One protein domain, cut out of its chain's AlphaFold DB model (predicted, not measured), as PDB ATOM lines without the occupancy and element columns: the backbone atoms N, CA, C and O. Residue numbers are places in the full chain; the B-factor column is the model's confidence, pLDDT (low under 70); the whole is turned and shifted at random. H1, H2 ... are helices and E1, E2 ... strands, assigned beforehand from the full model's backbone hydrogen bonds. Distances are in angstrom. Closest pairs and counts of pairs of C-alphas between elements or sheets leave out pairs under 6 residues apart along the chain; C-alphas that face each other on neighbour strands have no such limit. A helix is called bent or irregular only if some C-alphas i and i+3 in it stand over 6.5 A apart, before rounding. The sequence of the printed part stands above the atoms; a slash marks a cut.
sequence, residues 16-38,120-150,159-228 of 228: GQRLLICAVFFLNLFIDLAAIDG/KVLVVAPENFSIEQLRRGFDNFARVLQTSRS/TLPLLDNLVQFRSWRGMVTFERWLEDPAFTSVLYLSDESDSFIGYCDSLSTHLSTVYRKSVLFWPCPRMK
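What this domain is: This is residues 16 to 38, 120 to 150 and 159 to 228 of the 228 residues of an uncharacterized protein of Anopheles dirus (UniProt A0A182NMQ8). A twisted sheet of four parallel strands is the core, with helices over both faces: H1 and H2 on one face, H4 and H5 on the other, H5 beside the edge strand E4. The short helix H3 only grazes the sheet, and residues 32 to 38 at the far end of H1 stick out. The printed part has 124 residues with five named helices and four named strands, in the order H1 E1 H2 H3 E2 H4 E3 H5 E4; the sheet's order is E2 E1 E3 E4, and the class is mixed, helices and strands. The whole is compact, with a radius of gyration of the C-alphas of 14.3 A and spans of 40 by 35 by 26 A.

Where its parts are: H1, residues 16 to 36, begins at C-alpha 16 (-16.229, 46.355, 22.310) and measures 30.4 A. E1, residues 120 to 125, measures 15.9 A, and H2, residues 131 to 147, 24.1 A. H3 is residues 160 to 166, E2 residues 167 to 171 and H4 residues 175 to 183. E3, residues 187 to 193, measures 16.0 A. H5, residues 201 to 214, measures 19.9 A and is irregular: C-alphas 202 and 205 are 8.4 A apart. E4, residues 218 to 222, ends at C-alpha 222 (-6.000, 40.371, 34.576).

How they stand to each other: E1 is parallel to E3, with N 124 and O 191 at 2.8 A, and to E2, with N 168 and O 121 at 2.9 A. E3 is parallel to E4, with N 192 and O 220 at 2.8 A. H1 runs along the strands over E1 and E3 at a height over the sheet of 8.3 A; its closest C-alphas to E1 are those of Leu 20 and Val 121, 6.3 A. H2 lies over E2 on the same face, and touches H1 with residues 137 to 141 alone, the closest C-alphas being those of Phe 26 and Phe 138, 6.5 A. H2 touches H3 at a steep tilt of 51 degrees, opposite ways, closest at C-alphas 142 and 160, 6.9 A. H4 lies over E1 and E3 on the opposite face, at a height over the sheet of 9.3 A. E3, H5 and E4 form a strand-helix-strand unit, two parallel neighbour strands with a helix between along the chain, its crossover right-handed; E2, H4 and E3 form a split one, with E1 between its strands, also right-handed. H5 is on the same face as H4, only just over none of the strands, with 2 of its C-alphas falling on E4; C-alphas 212 and 219 are the closest, 5.0 A. H1 and H5 are apart. Every O i to N i+4 pair is within hydrogen-bond range in H1 and H2; in H3 it is 2 of 3, in H4 4 of 5, in H5 8 of 10.

The domain as a whole: The two farthest C-alphas, those of Ser 150 and Val 176, are 44.3 A apart. Residues 39 to 119 are not printed, a gap of 33.3 A between C-alphas 38 and 120; neither are residues 151 to 158, a gap of 14.0 A between C-alphas 150 and 159. Of the links printed whole, E3 to H5 is short and the others are tight. The mean pLDDT of the printed part is 78.0; it is under 70 at residues 32 to 38, 147 to 150, 159 to 164, 196 to 203 and 225 to 228.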
ATOM      1  N   GLY A  16     -16.574  47.421  21.354       72.00
ATOM      2  CA  GLY A  16     -16.229  46.355  22.310       72.00
ATOM      3  C   GLY A  16     -14.774  46.413  22.800       72.00
ATOM      4  O   GLY A  16     -14.516  46.262  23.989       72.00
ATOM      5  N   GLN A  17     -13.822  46.746  21.919       74.62
ATOM      6  CA  GLN A  17     -12.412  46.921  22.294       74.62
ATOM      7  C   GLN A  17     -12.208  48.165  23.167       74.62
ATOM      8  O   GLN A  17     -11.459  48.111  24.137       74.62
ATOM      9  N   ARG A  18     -12.891  49.281  22.868       76.75
ATOM     10  CA  ARG A  18     -12.848  50.499  23.699       76.75
ATOM     11  C   ARG A  18     -13.399  50.233  25.103       76.75
ATOM     12  O   ARG A  18     -12.785  50.652  26.075       76.75
ATOM     13  N   LEU A  19     -14.510  49.501  25.206       80.81
ATOM     14  CA  LEU A  19     -15.108  49.087  26.480       80.81
ATOM     15  C   LEU A  19     -14.175  48.161  27.275       80.81
ATOM     16  O   LEU A  19     -13.983  48.376  28.467       80.81
ATOM     17  N   LEU A  20     -13.553  47.180  26.612       81.44
ATOM     18  CA  LEU A  20     -12.593  46.258  27.224       81.44
ATOM     19  C   LEU A  20     -11.355  47.000  27.759       81.44
ATOM     20  O   LEU A  20     -10.928  46.754  28.884       81.44
ATOM     21  N   ILE A  21     -10.831  47.963  26.994       81.69
ATOM     22  CA  ILE A  21      -9.741  48.853  27.421       81.69
ATOM     23  C   ILE A  21     -10.161  49.680  28.648       81.69
ATOM     24  O   ILE A  21      -9.413  49.743  29.622       81.69
ATOM     25  N   CYS A  22     -11.364  50.266  28.652       81.62
ATOM     26  CA  CYS A  22     -11.890  50.983  29.819       81.62
ATOM     27  C   CYS A  22     -12.051  50.076  31.051       81.62
ATOM     28  O   CYS A  22     -11.759  50.519  32.157       81.62
ATOM     29  N   ALA A  23     -12.476  48.820  30.879       82.44
ATOM     30  CA  ALA A  23     -12.594  47.860  31.976       82.44
ATOM     31  C   ALA A  23     -11.222  47.487  32.571       82.44
ATOM     32  O   ALA A  23     -11.081  47.461  33.791       82.44
ATOM     33  N   VAL A  24     -10.191  47.289  31.741       84.62
ATOM     34  CA  VAL A  24      -8.812  47.047  32.213       84.62
ATOM     35  C   VAL A  24      -8.240  48.272  32.941       84.62
ATOM     36  O   VAL A  24      -7.668  48.125  34.020       84.62
ATOM     37  N   PHE A  25      -8.437  49.488  32.415       83.88
ATOM     38  CA  PHE A  25      -8.021  50.714  33.115       83.88
ATOM     39  C   PHE A  25      -8.757  50.917  34.443       83.88
ATOM     40  O   PHE A  25      -8.132  51.336  35.417       83.88
ATOM     41  N   PHE A  26     -10.052  50.592  34.503       85.38
ATOM     42  CA  PHE A  26     -10.807  50.595  35.752       85.38
ATOM     43  C   PHE A  26     -10.214  49.614  36.772       85.38
ATOM     44  O   PHE A  26      -9.969  50.021  37.902       85.38
ATOM     45  N   LEU A  27      -9.951  48.358  36.388       84.06
ATOM     46  CA  LEU A  27      -9.420  47.350  37.314       84.06
ATOM     47  C   LEU A  27      -8.028  47.719  37.859       84.06
ATOM     48  O   LEU A  27      -7.816  47.588  39.065       84.06
ATOM     49  N   ASN A  28      -7.134  48.260  37.016       82.81
ATOM     50  CA  ASN A  28      -5.850  48.825  37.458       82.81
ATOM     51  C   ASN A  28      -6.062  49.863  38.575       82.81
ATOM     52  O   ASN A  28      -5.591  49.677  39.695       82.81
ATOM     53  N   LEU A  29      -6.854  50.906  38.299       79.50
ATOM     54  CA  LEU A  29      -7.130  51.977  39.263       79.50
ATOM     55  C   LEU A  29      -7.865  51.480  40.518       79.50
ATOM     56  O   LEU A  29      -7.666  52.029  41.597       79.50
ATOM     57  N   PHE A  30      -8.719  50.464  40.394       76.38
ATOM     58  CA  PHE A  30      -9.502  49.917  41.500       76.38
ATOM     59  C   PHE A  30      -8.630  49.150  42.503       76.38
ATOM     60  O   PHE A  30      -8.804  49.334  43.708       76.38
ATOM     61  N   ILE A  31      -7.669  48.341  42.034       70.56
ATOM     62  CA  ILE A  31      -6.720  47.659  42.931       70.56
ATOM     63  C   ILE A  31      -5.652  48.624  43.459       70.56
ATOM     64  O   ILE A  31      -5.361  48.568  44.653       70.56
ATOM     65  N   ASP A  32      -5.138  49.552  42.644       58.69
ATOM     66  CA  ASP A  32      -4.207  50.583  43.130       58.69
ATOM     67  C   ASP A  32      -4.842  51.413  44.265       58.69
ATOM     68  O   ASP A  32      -4.209  51.653  45.293       58.69
ATOM     69  N   LEU A  33      -6.123  51.786  44.143       53.38
ATOM     70  CA  LEU A  33      -6.841  52.516  45.193       53.38
ATOM     71  C   LEU A  33      -7.101  51.649  46.440       53.38
ATOM     72  O   LEU A  33      -6.922  52.125  47.561       53.38
ATOM     73  N   ALA A  34      -7.455  50.370  46.264       49.91
ATOM     74  CA  ALA A  34      -7.634  49.421  47.371       49.91
ATOM     75  C   ALA A  34      -6.323  49.108  48.124       49.91
ATOM     76  O   ALA A  34      -6.363  48.752  49.302       49.91
ATOM     77  N   ALA A  35      -5.165  49.266  47.474       45.97
ATOM     78  CA  ALA A  35      -3.852  49.156  48.107       45.97
ATOM     79  C   ALA A  35      -3.447  50.419  48.896       45.97
ATOM     80  O   ALA A  35      -2.631  50.325  49.814       45.97
ATOM     81  N   ILE A  36      -4.002  51.590  48.556       40.59
ATOM     82  CA  ILE A  36      -3.668  52.880  49.183       40.59
ATOM     83  C   ILE A  36      -4.501  53.145  50.447       40.59
ATOM     84  O   ILE A  36      -3.953  53.605  51.446       40.59
ATOM     85  N   ASP A  37      -5.804  52.852  50.431       34.88
ATOM     86  CA  ASP A  37      -6.752  53.330  51.460       34.88
ATOM     87  C   ASP A  37      -6.797  52.474  52.748       34.88
ATOM     88  O   ASP A  37      -7.710  52.588  53.563       34.88
ATOM     89  N   GLY A  38      -5.844  51.550  52.934       37.59
ATOM     90  CA  GLY A  38      -5.723  50.670  54.111       37.59
ATOM     91  C   GLY A  38      -6.829  49.612  54.273       37.59
ATOM     92  O   GLY A  38      -6.597  48.562  54.876       37.59
ATOM     93  N   LYS A 120     -21.162  42.768  24.142       87.38
ATOM     94  CA  LYS A 120     -20.969  43.112  25.545       87.38
ATOM     95  C   LYS A 120     -19.592  42.661  26.017       87.38
ATOM     96  O   LYS A 120     -19.058  41.646  25.559       87.38
ATOM     97  N   VAL A 121     -19.041  43.412  26.961       89.94
ATOM     98  CA  VAL A 121     -17.903  42.989  27.772       89.94
ATOM     99  C   VAL A 121     -18.458  42.305  29.015       89.94
ATOM    100  O   VAL A 121     -19.323  42.853  29.701       89.94
ATOM    101  N   LEU A 122     -17.964  41.110  29.307       92.44
ATOM    102  CA  LEU A 122     -18.163  40.454  30.590       92.44
ATOM    103  C   LEU A 122     -16.912  40.650  31.443       92.44
ATOM    104  O   LEU A 122     -15.825  40.273  31.016       92.44
ATOM    105  N   VAL A 123     -17.060  41.195  32.644       91.88
ATOM    106  CA  VAL A 123     -16.031  41.180  33.684       91.88
ATOM    107  C   VAL A 123     -16.391  40.077  34.675       91.88
ATOM    108  O   VAL A 123     -17.458  40.097  35.295       91.88
ATOM    109  N   VAL A 124     -15.509  39.092  34.788       90.94
ATOM    110  CA  VAL A 124     -15.665  37.913  35.639       90.94
ATOM    111  C   VAL A 124     -14.783  38.090  36.866       90.94
ATOM    112  O   VAL A 124     -13.576  38.217  36.708       90.94
ATOM    113  N   ALA A 125     -15.365  38.108  38.065       88.69
ATOM    114  CA  ALA A 125     -14.661  38.341  39.325       88.69
ATOM    115  C   ALA A 125     -14.710  37.115  40.261       88.69
ATOM    116  O   ALA A 125     -15.732  36.425  40.284       88.69
ATOM    117  N   PRO A 126     -13.651  36.808  41.032       82.81
ATOM    118  CA  PRO A 126     -13.676  35.726  42.017       82.81
ATOM    119  C   PRO A 126     -14.668  35.997  43.164       82.81
ATOM    120  O   PRO A 126     -15.035  37.141  43.426       82.81
ATOM    121  N   GLU A 127     -15.131  34.946  43.849       81.94
ATOM    122  CA  GLU A 127     -16.232  35.033  44.834       81.94
ATOM    123  C   GLU A 127     -15.956  35.928  46.056       81.94
ATOM    124  O   GLU A 127     -16.897  36.363  46.717       81.94
ATOM    125  N   ASN A 128     -14.690  36.224  46.359       79.56
ATOM    126  CA  ASN A 128     -14.284  37.161  47.413       79.56
ATOM    127  C   ASN A 128     -14.465  38.648  47.029       79.56
ATOM    128  O   ASN A 128     -14.319  39.511  47.895       79.56
ATOM    129  N   PHE A 129     -14.827  38.969  45.779       79.56
ATOM    130  CA  PHE A 129     -15.113  40.336  45.324       79.56
ATOM    131  C   PHE A 129     -16.621  40.629  45.270       79.56
ATOM    132  O   PHE A 129     -17.387  39.924  44.614       79.56
ATOM    133  N   SER A 130     -17.057  41.747  45.870       86.56
ATOM    134  CA  SER A 130     -18.428  42.245  45.680       86.56
ATOM    135  C   SER A 130     -18.622  42.790  44.262       86.56
ATOM    136  O   SER A 130     -17.991  43.765  43.840       86.56
ATOM    137  N   ILE A 131     -19.573  42.193  43.547       87.88
ATOM    138  CA  ILE A 131     -20.009  42.608  42.207       87.88
ATOM    139  C   ILE A 131     -20.670  43.996  42.246       87.88
ATOM    140  O   ILE A 131     -20.569  44.775  41.299       87.88
ATOM    141  N   GLU A 132     -21.301  44.339  43.365       86.62
ATOM    142  CA  GLU A 132     -21.943  45.624  43.637       86.62
ATOM    143  C   GLU A 132     -20.900  46.729  43.837       86.62
ATOM    144  O   GLU A 132     -21.088  47.847  43.353       86.62
ATOM    145  N   GLN A 133     -19.791  46.417  44.519       86.12
ATOM    146  CA  GLN A 133     -18.657  47.326  44.689       86.12
ATOM    147  C   GLN A 133     -17.920  47.546  43.361       86.12
ATOM    148  O   GLN A 133     -17.626  48.694  43.024       86.12
ATOM    149  N   LEU A 134     -17.688  46.483  42.581       86.12
ATOM    150  CA  LEU A 134     -17.087  46.578  41.246       86.12
ATOM    151  C   LEU A 134     -17.951  47.411  40.286       86.12
ATOM    152  O   LEU A 134     -17.435  48.353  39.686       86.12
ATOM    153  N   ARG A 135     -19.267  47.145  40.201       87.62
ATOM    154  CA  ARG A 135     -20.192  47.945  39.373       87.62
ATOM    155  C   ARG A 135     -20.192  49.415  39.800       87.62
ATOM    156  O   ARG A 135     -19.942  50.283  38.974       87.62
ATOM    157  N   ARG A 136     -20.354  49.702  41.100       85.12
ATOM    158  CA  ARG A 136     -20.350  51.081  41.633       85.12
ATOM    159  C   ARG A 136     -19.023  51.805  41.382       85.12
ATOM    160  O   ARG A 136     -19.019  53.008  41.116       85.12
ATOM    161  N   GLY A 137     -17.899  51.093  41.469       84.31
ATOM    162  CA  GLY A 137     -16.582  51.612  41.107       84.31
ATOM    163  C   GLY A 137     -16.512  51.986  39.627       84.31
ATOM    164  O   GLY A 137     -16.097  53.099  39.296       84.31
ATOM    165  N   PHE A 138     -16.987  51.100  38.750       86.12
ATOM    166  CA  PHE A 138     -17.026  51.326  37.308       86.12
ATOM    167  C   PHE A 138     -17.966  52.479  36.921       86.12
ATOM    168  O   PHE A 138     -17.578  53.321  36.116       86.12
ATOM    169  N   ASP A 139     -19.141  52.595  37.547       84.31
ATOM    170  CA  ASP A 139     -20.075  53.715  37.352       84.31
ATOM    171  C   ASP A 139     -19.436  55.062  37.715       84.31
ATOM    172  O   ASP A 139     -19.590  56.059  37.003       84.31
ATOM    173  N   ASN A 140     -18.698  55.106  38.828       83.69
ATOM    174  CA  ASN A 140     -17.982  56.302  39.259       83.69
ATOM    175  C   ASN A 140     -16.830  56.641  38.298       83.69
ATOM    176  O   ASN A 140     -16.701  57.798  37.899       83.69
ATOM    177  N   PHE A 141     -16.048  55.649  37.862       82.75
ATOM    178  CA  PHE A 141     -14.993  55.818  36.856       82.75
ATOM    179  C   PHE A 141     -15.552  56.316  35.511       82.75
ATOM    180  O   PHE A 141     -15.067  57.307  34.961       82.75
ATOM    181  N   ALA A 142     -16.630  55.703  35.017       80.44
ATOM    182  CA  ALA A 142     -17.327  56.111  33.801       80.44
ATOM    183  C   ALA A 142     -17.880  57.543  33.902       80.44
ATOM    184  O   ALA A 142     -17.774  58.308  32.940       80.44
ATOM    185  N   ARG A 143     -18.410  57.936  35.070       79.06
ATOM    186  CA  ARG A 143     -18.853  59.313  35.337       79.06
ATOM    187  C   ARG A 143     -17.683  60.297  35.300       79.06
ATOM    188  O   ARG A 143     -17.812  61.326  34.646       79.06
ATOM    189  N   VAL A 144     -16.547  59.974  35.926       78.38
ATOM    190  CA  VAL A 144     -15.337  60.820  35.899       78.38
ATOM    191  C   VAL A 144     -14.836  61.011  34.464       78.38
ATOM    192  O   VAL A 144     -14.655  62.154  34.034       78.38
ATOM    193  N   LEU A 145     -14.719  59.925  33.685       74.62
ATOM    194  CA  LEU A 145     -14.356  59.989  32.264       74.62
ATOM    195  C   LEU A 145     -15.308  60.894  31.464       74.62
ATOM    196  O   LEU A 145     -14.841  61.707  30.668       74.62
ATOM    197  N   GLN A 146     -16.620  60.811  31.707       71.44
ATOM    198  CA  GLN A 146     -17.612  61.675  31.054       71.44
ATOM    199  C   GLN A 146     -17.470  63.146  31.475       71.44
ATOM    200  O   GLN A 146     -17.409  64.013  30.609       71.44
ATOM    201  N   THR A 147     -17.337  63.443  32.773       68.75
ATOM    202  CA  THR A 147     -17.176  64.828  33.266       68.75
ATOM    203  C   THR A 147     -15.863  65.490  32.843       68.75
ATOM    204  O   THR A 147     -15.795  66.712  32.771       68.75
ATOM    205  N   SER A 148     -14.830  64.702  32.528       63.69
ATOM    206  CA  SER A 148     -13.552  65.212  32.006       63.69
ATOM    207  C   SER A 148     -13.579  65.551  30.506       63.69
ATOM    208  O   SER A 148     -12.604  66.086  29.975       63.69
ATOM    209  N   ARG A 149     -14.678  65.244  29.799       60.44
ATOM    210  CA  ARG A 149     -14.803  65.440  28.352       60.44
ATOM    211  C   ARG A 149     -15.456  66.789  28.029       60.44
ATOM    212  O   ARG A 149     -16.553  67.083  28.491       60.44
ATOM    213  N   SER A 150     -14.811  67.581  27.168       48.12
ATOM    214  CA  SER A 150     -15.408  68.794  26.581       48.12
ATOM    215  C   SER A 150     -16.750  68.470  25.895       48.12
ATOM    216  O   SER A 150     -16.810  67.457  25.190       48.12
ATOM    217  N   THR A 159     -23.080  57.660  27.218       57.56
ATOM    218  CA  THR A 159     -24.063  57.872  28.297       57.56
ATOM    219  C   THR A 159     -23.955  56.735  29.319       57.56
ATOM    220  O   THR A 159     -23.846  55.565  28.950       57.56
ATOM    221  N   LEU A 160     -23.972  57.061  30.619       56.50
ATOM    222  CA  LEU A 160     -23.884  56.081  31.719       56.50
ATOM    223  C   LEU A 160     -24.813  54.850  31.557       56.50
ATOM    224  O   LEU A 160     -24.305  53.735  31.676       56.50
ATOM    225  N   PRO A 161     -26.111  54.984  31.200       59.66
ATOM    226  CA  PRO A 161     -27.003  53.828  31.052       59.66
ATOM    227  C   PRO A 161     -26.649  52.886  29.892       59.66
ATOM    228  O   PRO A 161     -27.014  51.711  29.930       59.66
ATOM    229  N   LEU A 162     -25.946  53.367  28.858       63.38
ATOM    230  CA  LEU A 162     -25.440  52.502  27.787       63.38
ATOM    231  C   LEU A 162     -24.237  51.676  28.261       63.38
ATOM    232  O   LEU A 162     -24.122  50.514  27.887       63.38
ATOM    233  N   LEU A 163     -23.376  52.242  29.109       69.19
ATOM    234  CA  LEU A 163     -22.181  51.567  29.626       69.19
ATOM    235  C   LEU A 163     -22.517  50.381  30.548       69.19
ATOM    236  O   LEU A 163     -21.975  49.302  30.320       69.19
ATOM    237  N   ASP A 164     -23.449  50.524  31.496       66.19
ATOM    238  CA  ASP A 164     -23.906  49.409  32.361       66.19
ATOM    239  C   ASP A 164     -24.605  48.292  31.550       66.19
ATOM    240  O   ASP A 164     -24.414  47.100  31.786       66.19
ATOM    241  N   ASN A 165     -25.321  48.650  30.477       76.00
ATOM    242  CA  ASN A 165     -25.892  47.668  29.546       76.00
ATOM    243  C   ASN A 165     -24.847  46.921  28.693       76.00
ATOM    244  O   ASN A 165     -25.154  45.838  28.172       76.00
ATOM    245  N   LEU A 166     -23.649  47.492  28.529       84.25
ATOM    246  CA  LEU A 166     -22.564  46.990  27.680       84.25
ATOM    247  C   LEU A 166     -21.428  46.313  28.465       84.25
ATOM    248  O   LEU A 166     -20.704  45.517  27.869       84.25
ATOM    249  N   VAL A 167     -21.284  46.575  29.768       88.19
ATOM    250  CA  VAL A 167     -20.272  45.963  30.648       88.19
ATOM    251  C   VAL A 167     -20.962  45.265  31.821       88.19
ATOM    252  O   VAL A 167     -21.366  45.899  32.791       88.19
ATOM    253  N   GLN A 168     -21.094  43.939  31.747       90.06
ATOM    254  CA  GLN A 168     -21.677  43.147  32.835       90.06
ATOM    255  C   GLN A 168     -20.598  42.644  33.791       90.06
ATOM    256  O   GLN A 168     -19.584  42.121  33.347       90.06
ATOM    257  N   PHE A 169     -20.869  42.696  35.094       90.69
ATOM    258  CA  PHE A 169     -20.039  42.091  36.140       90.69
ATOM    259  C   PHE A 169     -20.717  40.821  36.686       90.69
ATOM    260  O   PHE A 169     -21.925  40.842  36.951       90.69
ATOM    261  N   ARG A 170     -19.968  39.721  36.849       89.88
ATOM    262  CA  ARG A 170     -20.443  38.427  37.391       89.88
ATOM    263  C   ARG A 170     -19.392  37.797  38.308       89.88
ATOM    264  O   ARG A 170     -18.206  37.902  38.014       89.88
ATOM    265  N   SER A 171     -19.820  37.098  39.360       87.94
ATOM    266  CA  SER A 171     -18.940  36.240  40.166       87.94
ATOM    267  C   SER A 171     -18.831  34.842  39.549       87.94
ATOM    268  O   SER A 171     -19.854  34.286  39.139       87.94
ATOM    269  N   TRP A 172     -17.629  34.257  39.457       82.62
ATOM    270  CA  TRP A 172     -17.461  32.891  38.926       82.62
ATOM    271  C   TRP A 172     -17.443  31.819  40.016       82.62
ATOM    272  O   TRP A 172     -16.816  31.968  41.059       82.62
ATOM    273  N   ARG A 173     -18.100  30.693  39.715       75.81
ATOM    274  CA  ARG A 173     -18.000  29.427  40.452       75.81
ATOM    275  C   ARG A 173     -17.487  28.352  39.506       75.81
ATOM    276  O   ARG A 173     -18.277  27.686  38.832       75.81
ATOM    277  N   GLY A 174     -16.164  28.223  39.434       74.69
ATOM    278  CA  GLY A 174     -15.480  27.181  38.669       74.69
ATOM    279  C   GLY A 174     -15.577  27.308  37.140       74.69
ATOM    280  O   GLY A 174     -16.334  28.111  36.588       74.69
ATOM    281  N   MET A 175     -14.783  26.481  36.453       74.81
ATOM    282  CA  MET A 175     -14.543  26.583  35.007       74.81
ATOM    283  C   MET A 175     -15.812  26.406  34.158       74.81
ATOM    284  O   MET A 175     -16.035  27.185  33.241       74.81
ATOM    285  N   VAL A 176     -16.703  25.477  34.524       82.94
ATOM    286  CA  VAL A 176     -17.951  25.185  33.782       82.94
ATOM    287  C   VAL A 176     -18.854  26.419  33.642       82.94
ATOM    288  O   VAL A 176     -19.566  26.577  32.649       82.94
ATOM    289  N   THR A 177     -18.838  27.322  34.627       83.38
ATOM    290  CA  THR A 177     -19.616  28.567  34.565       83.38
ATOM    291  C   THR A 177     -18.959  29.586  33.627       83.38
ATOM    292  O   THR A 177     -19.655  30.276  32.885       83.38
ATOM    293  N   PHE A 178     -17.624  29.638  33.617       83.12
ATOM    294  CA  PHE A 178     -16.831  30.488  32.728       83.12
ATOM    295  C   PHE A 178     -16.934  30.037  31.262       83.12
ATOM    296  O   PHE A 178     -17.220  30.861  30.396       83.12
ATOM    297  N   GLU A 179     -16.818  28.736  30.991       86.25
ATOM    298  CA  GLU A 179     -16.974  28.133  29.657       86.25
ATOM    299  C   GLU A 179     -18.332  28.478  29.027       86.25
ATOM    300  O   GLU A 179     -18.377  28.941  27.890       86.25
ATOM    301  N   ARG A 180     -19.434  28.401  29.786       88.69
ATOM    302  CA  ARG A 180     -20.772  28.810  29.304       88.69
ATOM    303  C   ARG A 180     -20.849  30.285  28.886       88.69
ATOM    304  O   ARG A 180     -21.586  30.622  27.964       88.69
ATOM    305  N   TRP A 181     -20.090  31.179  29.523       89.38
ATOM    306  CA  TRP A 181     -19.992  32.585  29.098       89.38
ATOM    307  C   TRP A 181     -19.027  32.789  27.919       89.38
ATOM    308  O   TRP A 181     -19.188  33.722  27.121       89.38
ATOM    309  N   LEU A 182     -18.035  31.909  27.764       89.25
ATOM    310  CA  LEU A 182     -17.224  31.839  26.553       89.25
ATOM    311  C   LEU A 182     -18.042  31.326  25.354       89.25
ATOM    312  O   LEU A 182     -17.807  31.785  24.241       89.25
ATOM    313  N   GLU A 183     -19.062  30.497  25.568       90.69
ATOM    314  CA  GLU A 183     -20.018  30.075  24.532       90.69
ATOM    315  C   GLU A 183     -21.085  31.140  24.209       90.69
ATOM    316  O   GLU A 183     -21.447  31.302  23.044       90.69
ATOM    317  N   ASP A 184     -21.558  31.909  25.199       89.25
ATOM    318  CA  ASP A 184     -22.632  32.904  25.025       89.25
ATOM    319  C   ASP A 184     -22.282  33.984  23.963       89.25
ATOM    320  O   ASP A 184     -21.344  34.771  24.159       89.25
ATOM    321  N   PRO A 185     -23.025  34.083  22.839       86.88
ATOM    322  CA  PRO A 185     -22.739  35.034  21.765       86.88
ATOM    323  C   PRO A 185     -23.046  36.499  22.126       86.88
ATOM    324  O   PRO A 185     -22.646  37.394  21.379       86.88
ATOM    325  N   ALA A 186     -23.714  36.785  23.251       86.94
ATOM    326  CA  ALA A 186     -23.947  38.157  23.709       86.94
ATOM    327  C   ALA A 186     -22.647  38.878  24.123       86.94
ATOM    328  O   ALA A 186     -22.581  40.114  24.076       86.94
ATOM    329  N   PHE A 187     -21.612  38.121  24.507       88.44
ATOM    330  CA  PHE A 187     -20.322  38.645  24.952       88.44
ATOM    331  C   PHE A 187     -19.240  38.479  23.881       88.44
ATOM    332  O   PHE A 187     -18.720  37.380  23.674       88.44
ATOM    333  N   THR A 188     -18.834  39.579  23.243       88.38
ATOM    334  CA  THR A 188     -17.681  39.600  22.314       88.38
ATOM    335  C   THR A 188     -16.341  39.741  23.028       88.38
ATOM    336  O   THR A 188     -15.283  39.630  22.403       88.38
ATOM    337  N   SER A 189     -16.354  40.033  24.329       89.75
ATOM    338  CA  SER A 189     -15.144  40.132  25.138       89.75
ATOM    339  C   SER A 189     -15.402  39.654  26.561       89.75
ATOM    340  O   SER A 189     -16.447  39.958  27.134       89.75
ATOM    341  N   VAL A 190     -14.444  38.927  27.131       91.25
ATOM    342  CA  VAL A 190     -14.487  38.424  28.505       91.25
ATOM    343  C   VAL A 190     -13.167  38.772  29.187       91.25
ATOM    344  O   VAL A 190     -12.096  38.418  28.698       91.25
ATOM    345  N   LEU A 191     -13.255  39.492  30.300       90.94
ATOM    346  CA  LEU A 191     -12.146  39.922  31.138       90.94
ATOM    347  C   LEU A 191     -12.236  39.173  32.469       90.94
ATOM    348  O   LEU A 191     -13.116  39.447  33.283       90.94
ATOM    349  N   TYR A 192     -11.347  38.208  32.661       89.19
ATOM    350  CA  TYR A 192     -11.228  37.423  33.880       89.19
ATOM    351  C   TYR A 192     -10.312  38.139  34.876       89.19
ATOM    352  O   TYR A 192      -9.139  38.370  34.580       89.19
ATOM    353  N   LEU A 193     -10.844  38.479  36.050       87.00
ATOM    354  CA  LEU A 193     -10.081  38.925  37.211       87.00
ATOM    355  C   LEU A 193      -9.537  37.692  37.946       87.00
ATOM    356  O   LEU A 193     -10.305  36.843  38.388       87.00
ATOM    357  N   SER A 194      -8.215  37.612  38.064       78.12
ATOM    358  CA  SER A 194      -7.480  36.536  38.731       78.12
ATOM    359  C   SER A 194      -7.266  36.854  40.208       78.12
ATOM    360  O   SER A 194      -6.914  37.986  40.544       78.12
ATOM    361  N   ASP A 195      -7.422  35.855  41.076       73.12
ATOM    362  CA  ASP A 195      -7.019  35.936  42.489       73.12
ATOM    363  C   ASP A 195      -5.563  35.459  42.679       73.12
ATOM    364  O   ASP A 195      -5.030  34.754  41.822       73.12
ATOM    365  N   GLU A 196      -4.911  35.787  43.805       64.00
ATOM    366  CA  GLU A 196      -3.560  35.276  44.126       64.00
ATOM    367  C   GLU A 196      -3.510  33.735  44.230       64.00
ATOM    368  O   GLU A 196      -2.446  33.140  44.053       64.00
ATOM    369  N   SER A 197      -4.649  33.077  44.486       62.97
ATOM    370  CA  SER A 197      -4.766  31.611  44.503       62.97
ATOM    371  C   SER A 197      -4.826  30.950  43.112       62.97
ATOM    372  O   SER A 197      -4.658  29.730  43.007       62.97
ATOM    373  N   ASP A 198      -5.017  31.714  42.031       65.69
ATOM    374  CA  ASP A 198      -5.140  31.164  40.678       65.69
ATOM    375  C   ASP A 198      -3.790  30.725  40.095       65.69
ATOM    376  O   ASP A 198      -2.939  31.527  39.703       65.69
ATOM    377  N   SER A 199      -3.636  29.415  39.871       62.06
ATOM    378  CA  SER A 199      -2.451  28.840  39.204       62.06
ATOM    379  C   SER A 199      -2.229  29.299  37.745       62.06
ATOM    380  O   SER A 199      -1.243  28.915  37.112       62.06
ATOM    381  N   PHE A 200      -3.124  30.132  37.201       60.72
ATOM    382  CA  PHE A 200      -3.106  30.632  35.825       60.72
ATOM    383  C   PHE A 200      -2.234  31.881  35.614       60.72
ATOM    384  O   PHE A 200      -1.892  32.172  34.467       60.72
ATOM    385  N   ILE A 201      -1.817  32.587  36.675       60.03
ATOM    386  CA  ILE A 201      -1.044  33.849  36.582       60.03
ATOM    387  C   ILE A 201       0.243  33.688  35.745       60.03
ATOM    388  O   ILE A 201       0.613  34.587  34.991       60.03
ATOM    389  N   GLY A 202       0.905  32.527  35.813       63.19
ATOM    390  CA  GLY A 202       2.108  32.224  35.021       63.19
ATOM    391  C   GLY A 202       1.864  31.915  33.535       63.19
ATOM    392  O   GLY A 202       2.819  31.873  32.762       63.19
ATOM    393  N   TYR A 203       0.608  31.705  33.124       69.81
ATOM    394  CA  TYR A 203       0.216  31.251  31.780       69.81
ATOM    395  C   TYR A 203      -0.851  32.142  31.118       69.81
ATOM    396  O   TYR A 203      -1.406  31.771  30.081       69.81
ATOM    397  N   CYS A 204      -1.129  33.317  31.693       80.12
ATOM    398  CA  CYS A 204      -2.217  34.206  31.288       80.12
ATOM    399  C   CYS A 204      -2.192  34.588  29.794       80.12
ATOM    400  O   CYS A 204      -3.246  34.532  29.162       80.12
ATOM    401  N   ASP A 205      -1.027  34.874  29.196       79.75
ATOM    402  CA  ASP A 205      -0.886  35.126  27.745       79.75
ATOM    403  C   ASP A 205      -1.401  33.947  26.901       79.75
ATOM    404  O   ASP A 205      -2.228  34.102  25.997       79.75
ATOM    405  N   SER A 206      -0.888  32.748  27.192       83.69
ATOM    406  CA  SER A 206      -1.145  31.527  26.427       83.69
ATOM    407  C   SER A 206      -2.598  31.089  26.562       83.69
ATOM    408  O   SER A 206      -3.215  30.701  25.571       83.69
ATOM    409  N   LEU A 207      -3.163  31.202  27.768       84.44
ATOM    410  CA  LEU A 207      -4.558  30.868  28.040       84.44
ATOM    411  C   LEU A 207      -5.516  31.888  27.404       84.44
ATOM    412  O   LEU A 207      -6.469  31.481  26.740       84.44
ATOM    413  N   SER A 208      -5.212  33.190  27.495       87.44
ATOM    414  CA  SER A 208      -5.936  34.256  26.773       87.44
ATOM    415  C   SER A 208      -5.953  33.986  25.268       87.44
ATOM    416  O   SER A 208      -7.010  34.026  24.636       87.44
ATOM    417  N   THR A 209      -4.794  33.651  24.691       87.62
ATOM    418  CA  THR A 209      -4.633  33.383  23.253       87.62
ATOM    419  C   THR A 209      -5.385  32.124  22.822       87.62
ATOM    420  O   THR A 209      -6.089  32.141  21.809       87.62
ATOM    421  N   HIS A 210      -5.284  31.040  23.595       88.56
ATOM    422  CA  HIS A 210      -5.963  29.778  23.307       88.56
ATOM    423  C   HIS A 210      -7.487  29.944  23.350       88.56
ATOM    424  O   HIS A 210      -8.159  29.679  22.353       88.56
ATOM    425  N   LEU A 211      -8.030  30.468  24.452       89.75
ATOM    426  CA  LEU A 211      -9.473  30.660  24.612       89.75
ATOM    427  C   LEU A 211     -10.027  31.682  23.608       89.75
ATOM    428  O   LEU A 211     -11.091  31.449  23.035       89.75
ATOM    429  N   SER A 212      -9.286  32.755  23.305       89.00
ATOM    430  CA  SER A 212      -9.692  33.707  22.260       89.00
ATOM    431  C   SER A 212      -9.772  33.067  20.871       89.00
ATOM    432  O   SER A 212     -10.626  33.437  20.065       89.00
ATOM    433  N   THR A 213      -8.905  32.090  20.594       90.19
ATOM    434  CA  THR A 213      -8.886  31.348  19.324       90.19
ATOM    435  C   THR A 213     -10.033  30.340  19.246       90.19
ATOM    436  O   THR A 213     -10.734  30.292  18.234       90.19
ATOM    437  N   VAL A 214     -10.258  29.570  20.318       92.19
ATOM    438  CA  VAL A 214     -11.319  28.550  20.407       92.19
ATOM    439  C   VAL A 214     -12.707  29.192  20.326       92.19
ATOM    440  O   VAL A 214     -13.500  28.838  19.457       92.19
ATOM    441  N   TYR A 215     -12.976  30.188  21.173       89.00
ATOM    442  CA  TYR A 215     -14.295  30.820  21.299       89.00
ATOM    443  C   TYR A 215     -14.487  32.052  20.395       89.00
ATOM    444  O   TYR A 215     -15.535  32.697  20.436       89.00
ATOM    445  N   ARG A 216     -13.486  32.388  19.565       88.81
ATOM    446  CA  ARG A 216     -13.509  33.476  18.560       88.81
ATOM    447  C   ARG A 216     -13.935  34.850  19.108       88.81
ATOM    448  O   ARG A 216     -14.524  35.660  18.390       88.81
ATOM    449  N   LYS A 217     -13.620  35.123  20.375       88.94
ATOM    450  CA  LYS A 217     -13.932  36.363  21.109       88.94
ATOM    451  C   LYS A 217     -12.706  36.837  21.889       88.94
ATOM    452  O   LYS A 217     -11.780  36.063  22.089       88.94
ATOM    453  N   SER A 218     -12.658  38.094  22.330       88.75
ATOM    454  CA  SER A 218     -11.489  38.598  23.074       88.75
ATOM    455  C   SER A 218     -11.523  38.140  24.534       88.75
ATOM    456  O   SER A 218     -12.258  38.719  25.331       88.75
ATOM    457  N   VAL A 219     -10.735  37.125  24.886       90.12
ATOM    458  CA  VAL A 219     -10.574  36.636  26.265       90.12
ATOM    459  C   VAL A 219      -9.267  37.178  26.835       90.12
ATOM    460  O   VAL A 219      -8.209  36.959  26.248       90.12
ATOM    461  N   LEU A 220      -9.334  37.880  27.967       89.19
ATOM    462  CA  LEU A 220      -8.178  38.431  28.679       89.19
ATOM    463  C   LEU A 220      -8.207  38.015  30.150       89.19
ATOM    464  O   LEU A 220      -9.268  38.008  30.768       89.19
ATOM    465  N   PHE A 221      -7.033  37.743  30.712       87.06
ATOM    466  CA  PHE A 221      -6.827  37.520  32.143       87.06
ATOM    467  C   PHE A 221      -6.116  38.738  32.736       87.06
ATOM    468  O   PHE A 221      -5.187  39.272  32.128       87.06
ATOM    469  N   TRP A 222      -6.542  39.191  33.912       84.19
ATOM    470  CA  TRP A 222      -6.000  40.371  34.576       84.19
ATOM    471  C   TRP A 222      -5.950  40.165  36.104       84.19
ATOM    472  O   TRP A 222      -6.921  39.658  36.654       84.19
ATOM    473  N   PRO A 223      -4.876  40.562  36.813       78.19
ATOM    474  CA  PRO A 223      -3.624  41.085  36.277       78.19
ATOM    475  C   PRO A 223      -2.812  39.979  35.583       78.19
ATOM    476  O   PRO A 223      -2.572  38.916  36.146       78.19
ATOM    477  N   CYS A 224      -2.346  40.243  34.362       73.81
ATOM    478  CA  CYS A 224      -1.390  39.381  33.665       73.81
ATOM    479  C   CYS A 224      -0.015  40.071  33.677       73.81
ATOM    480  O   CYS A 224       0.078  41.194  33.178       73.81
ATOM    481  N   PRO A 225       1.064  39.466  34.222       62.22
ATOM    482  CA  PRO A 225       2.334  40.168  34.465       62.22
ATOM    483  C   PRO A 225       3.025  40.796  33.243       62.22
ATOM    484  O   PRO A 225       3.910  41.633  33.419       62.22
ATOM    485  N   ARG A 226       2.637  40.403  32.023       56.34
ATOM    486  CA  ARG A 226       3.148  40.932  30.746       56.34
ATOM    487  C   ARG A 226       2.252  41.988  30.089       56.34
ATOM    488  O   ARG A 226       2.646  42.558  29.078       56.34
ATOM    489  N   MET A 227       1.087  42.289  30.664       51.16
ATOM    490  CA  MET A 227       0.220  43.398  30.247       51.16
ATOM    491  C   MET A 227       0.575  44.685  31.018       51.16
ATOM    492  O   MET A 227      -0.256  45.225  31.750       51.16
ATOM    493  N   LYS A 228       1.825  45.142  30.878       42.16
ATOM    494  CA  LYS A 228       2.357  46.395  31.441       42.16
ATOM    495  C   LYS A 228       2.921  47.286  30.338       42.16
ATOM    496  O   LYS A 228       3.564  46.720  29.428       42.16
TER     497      LYS A 228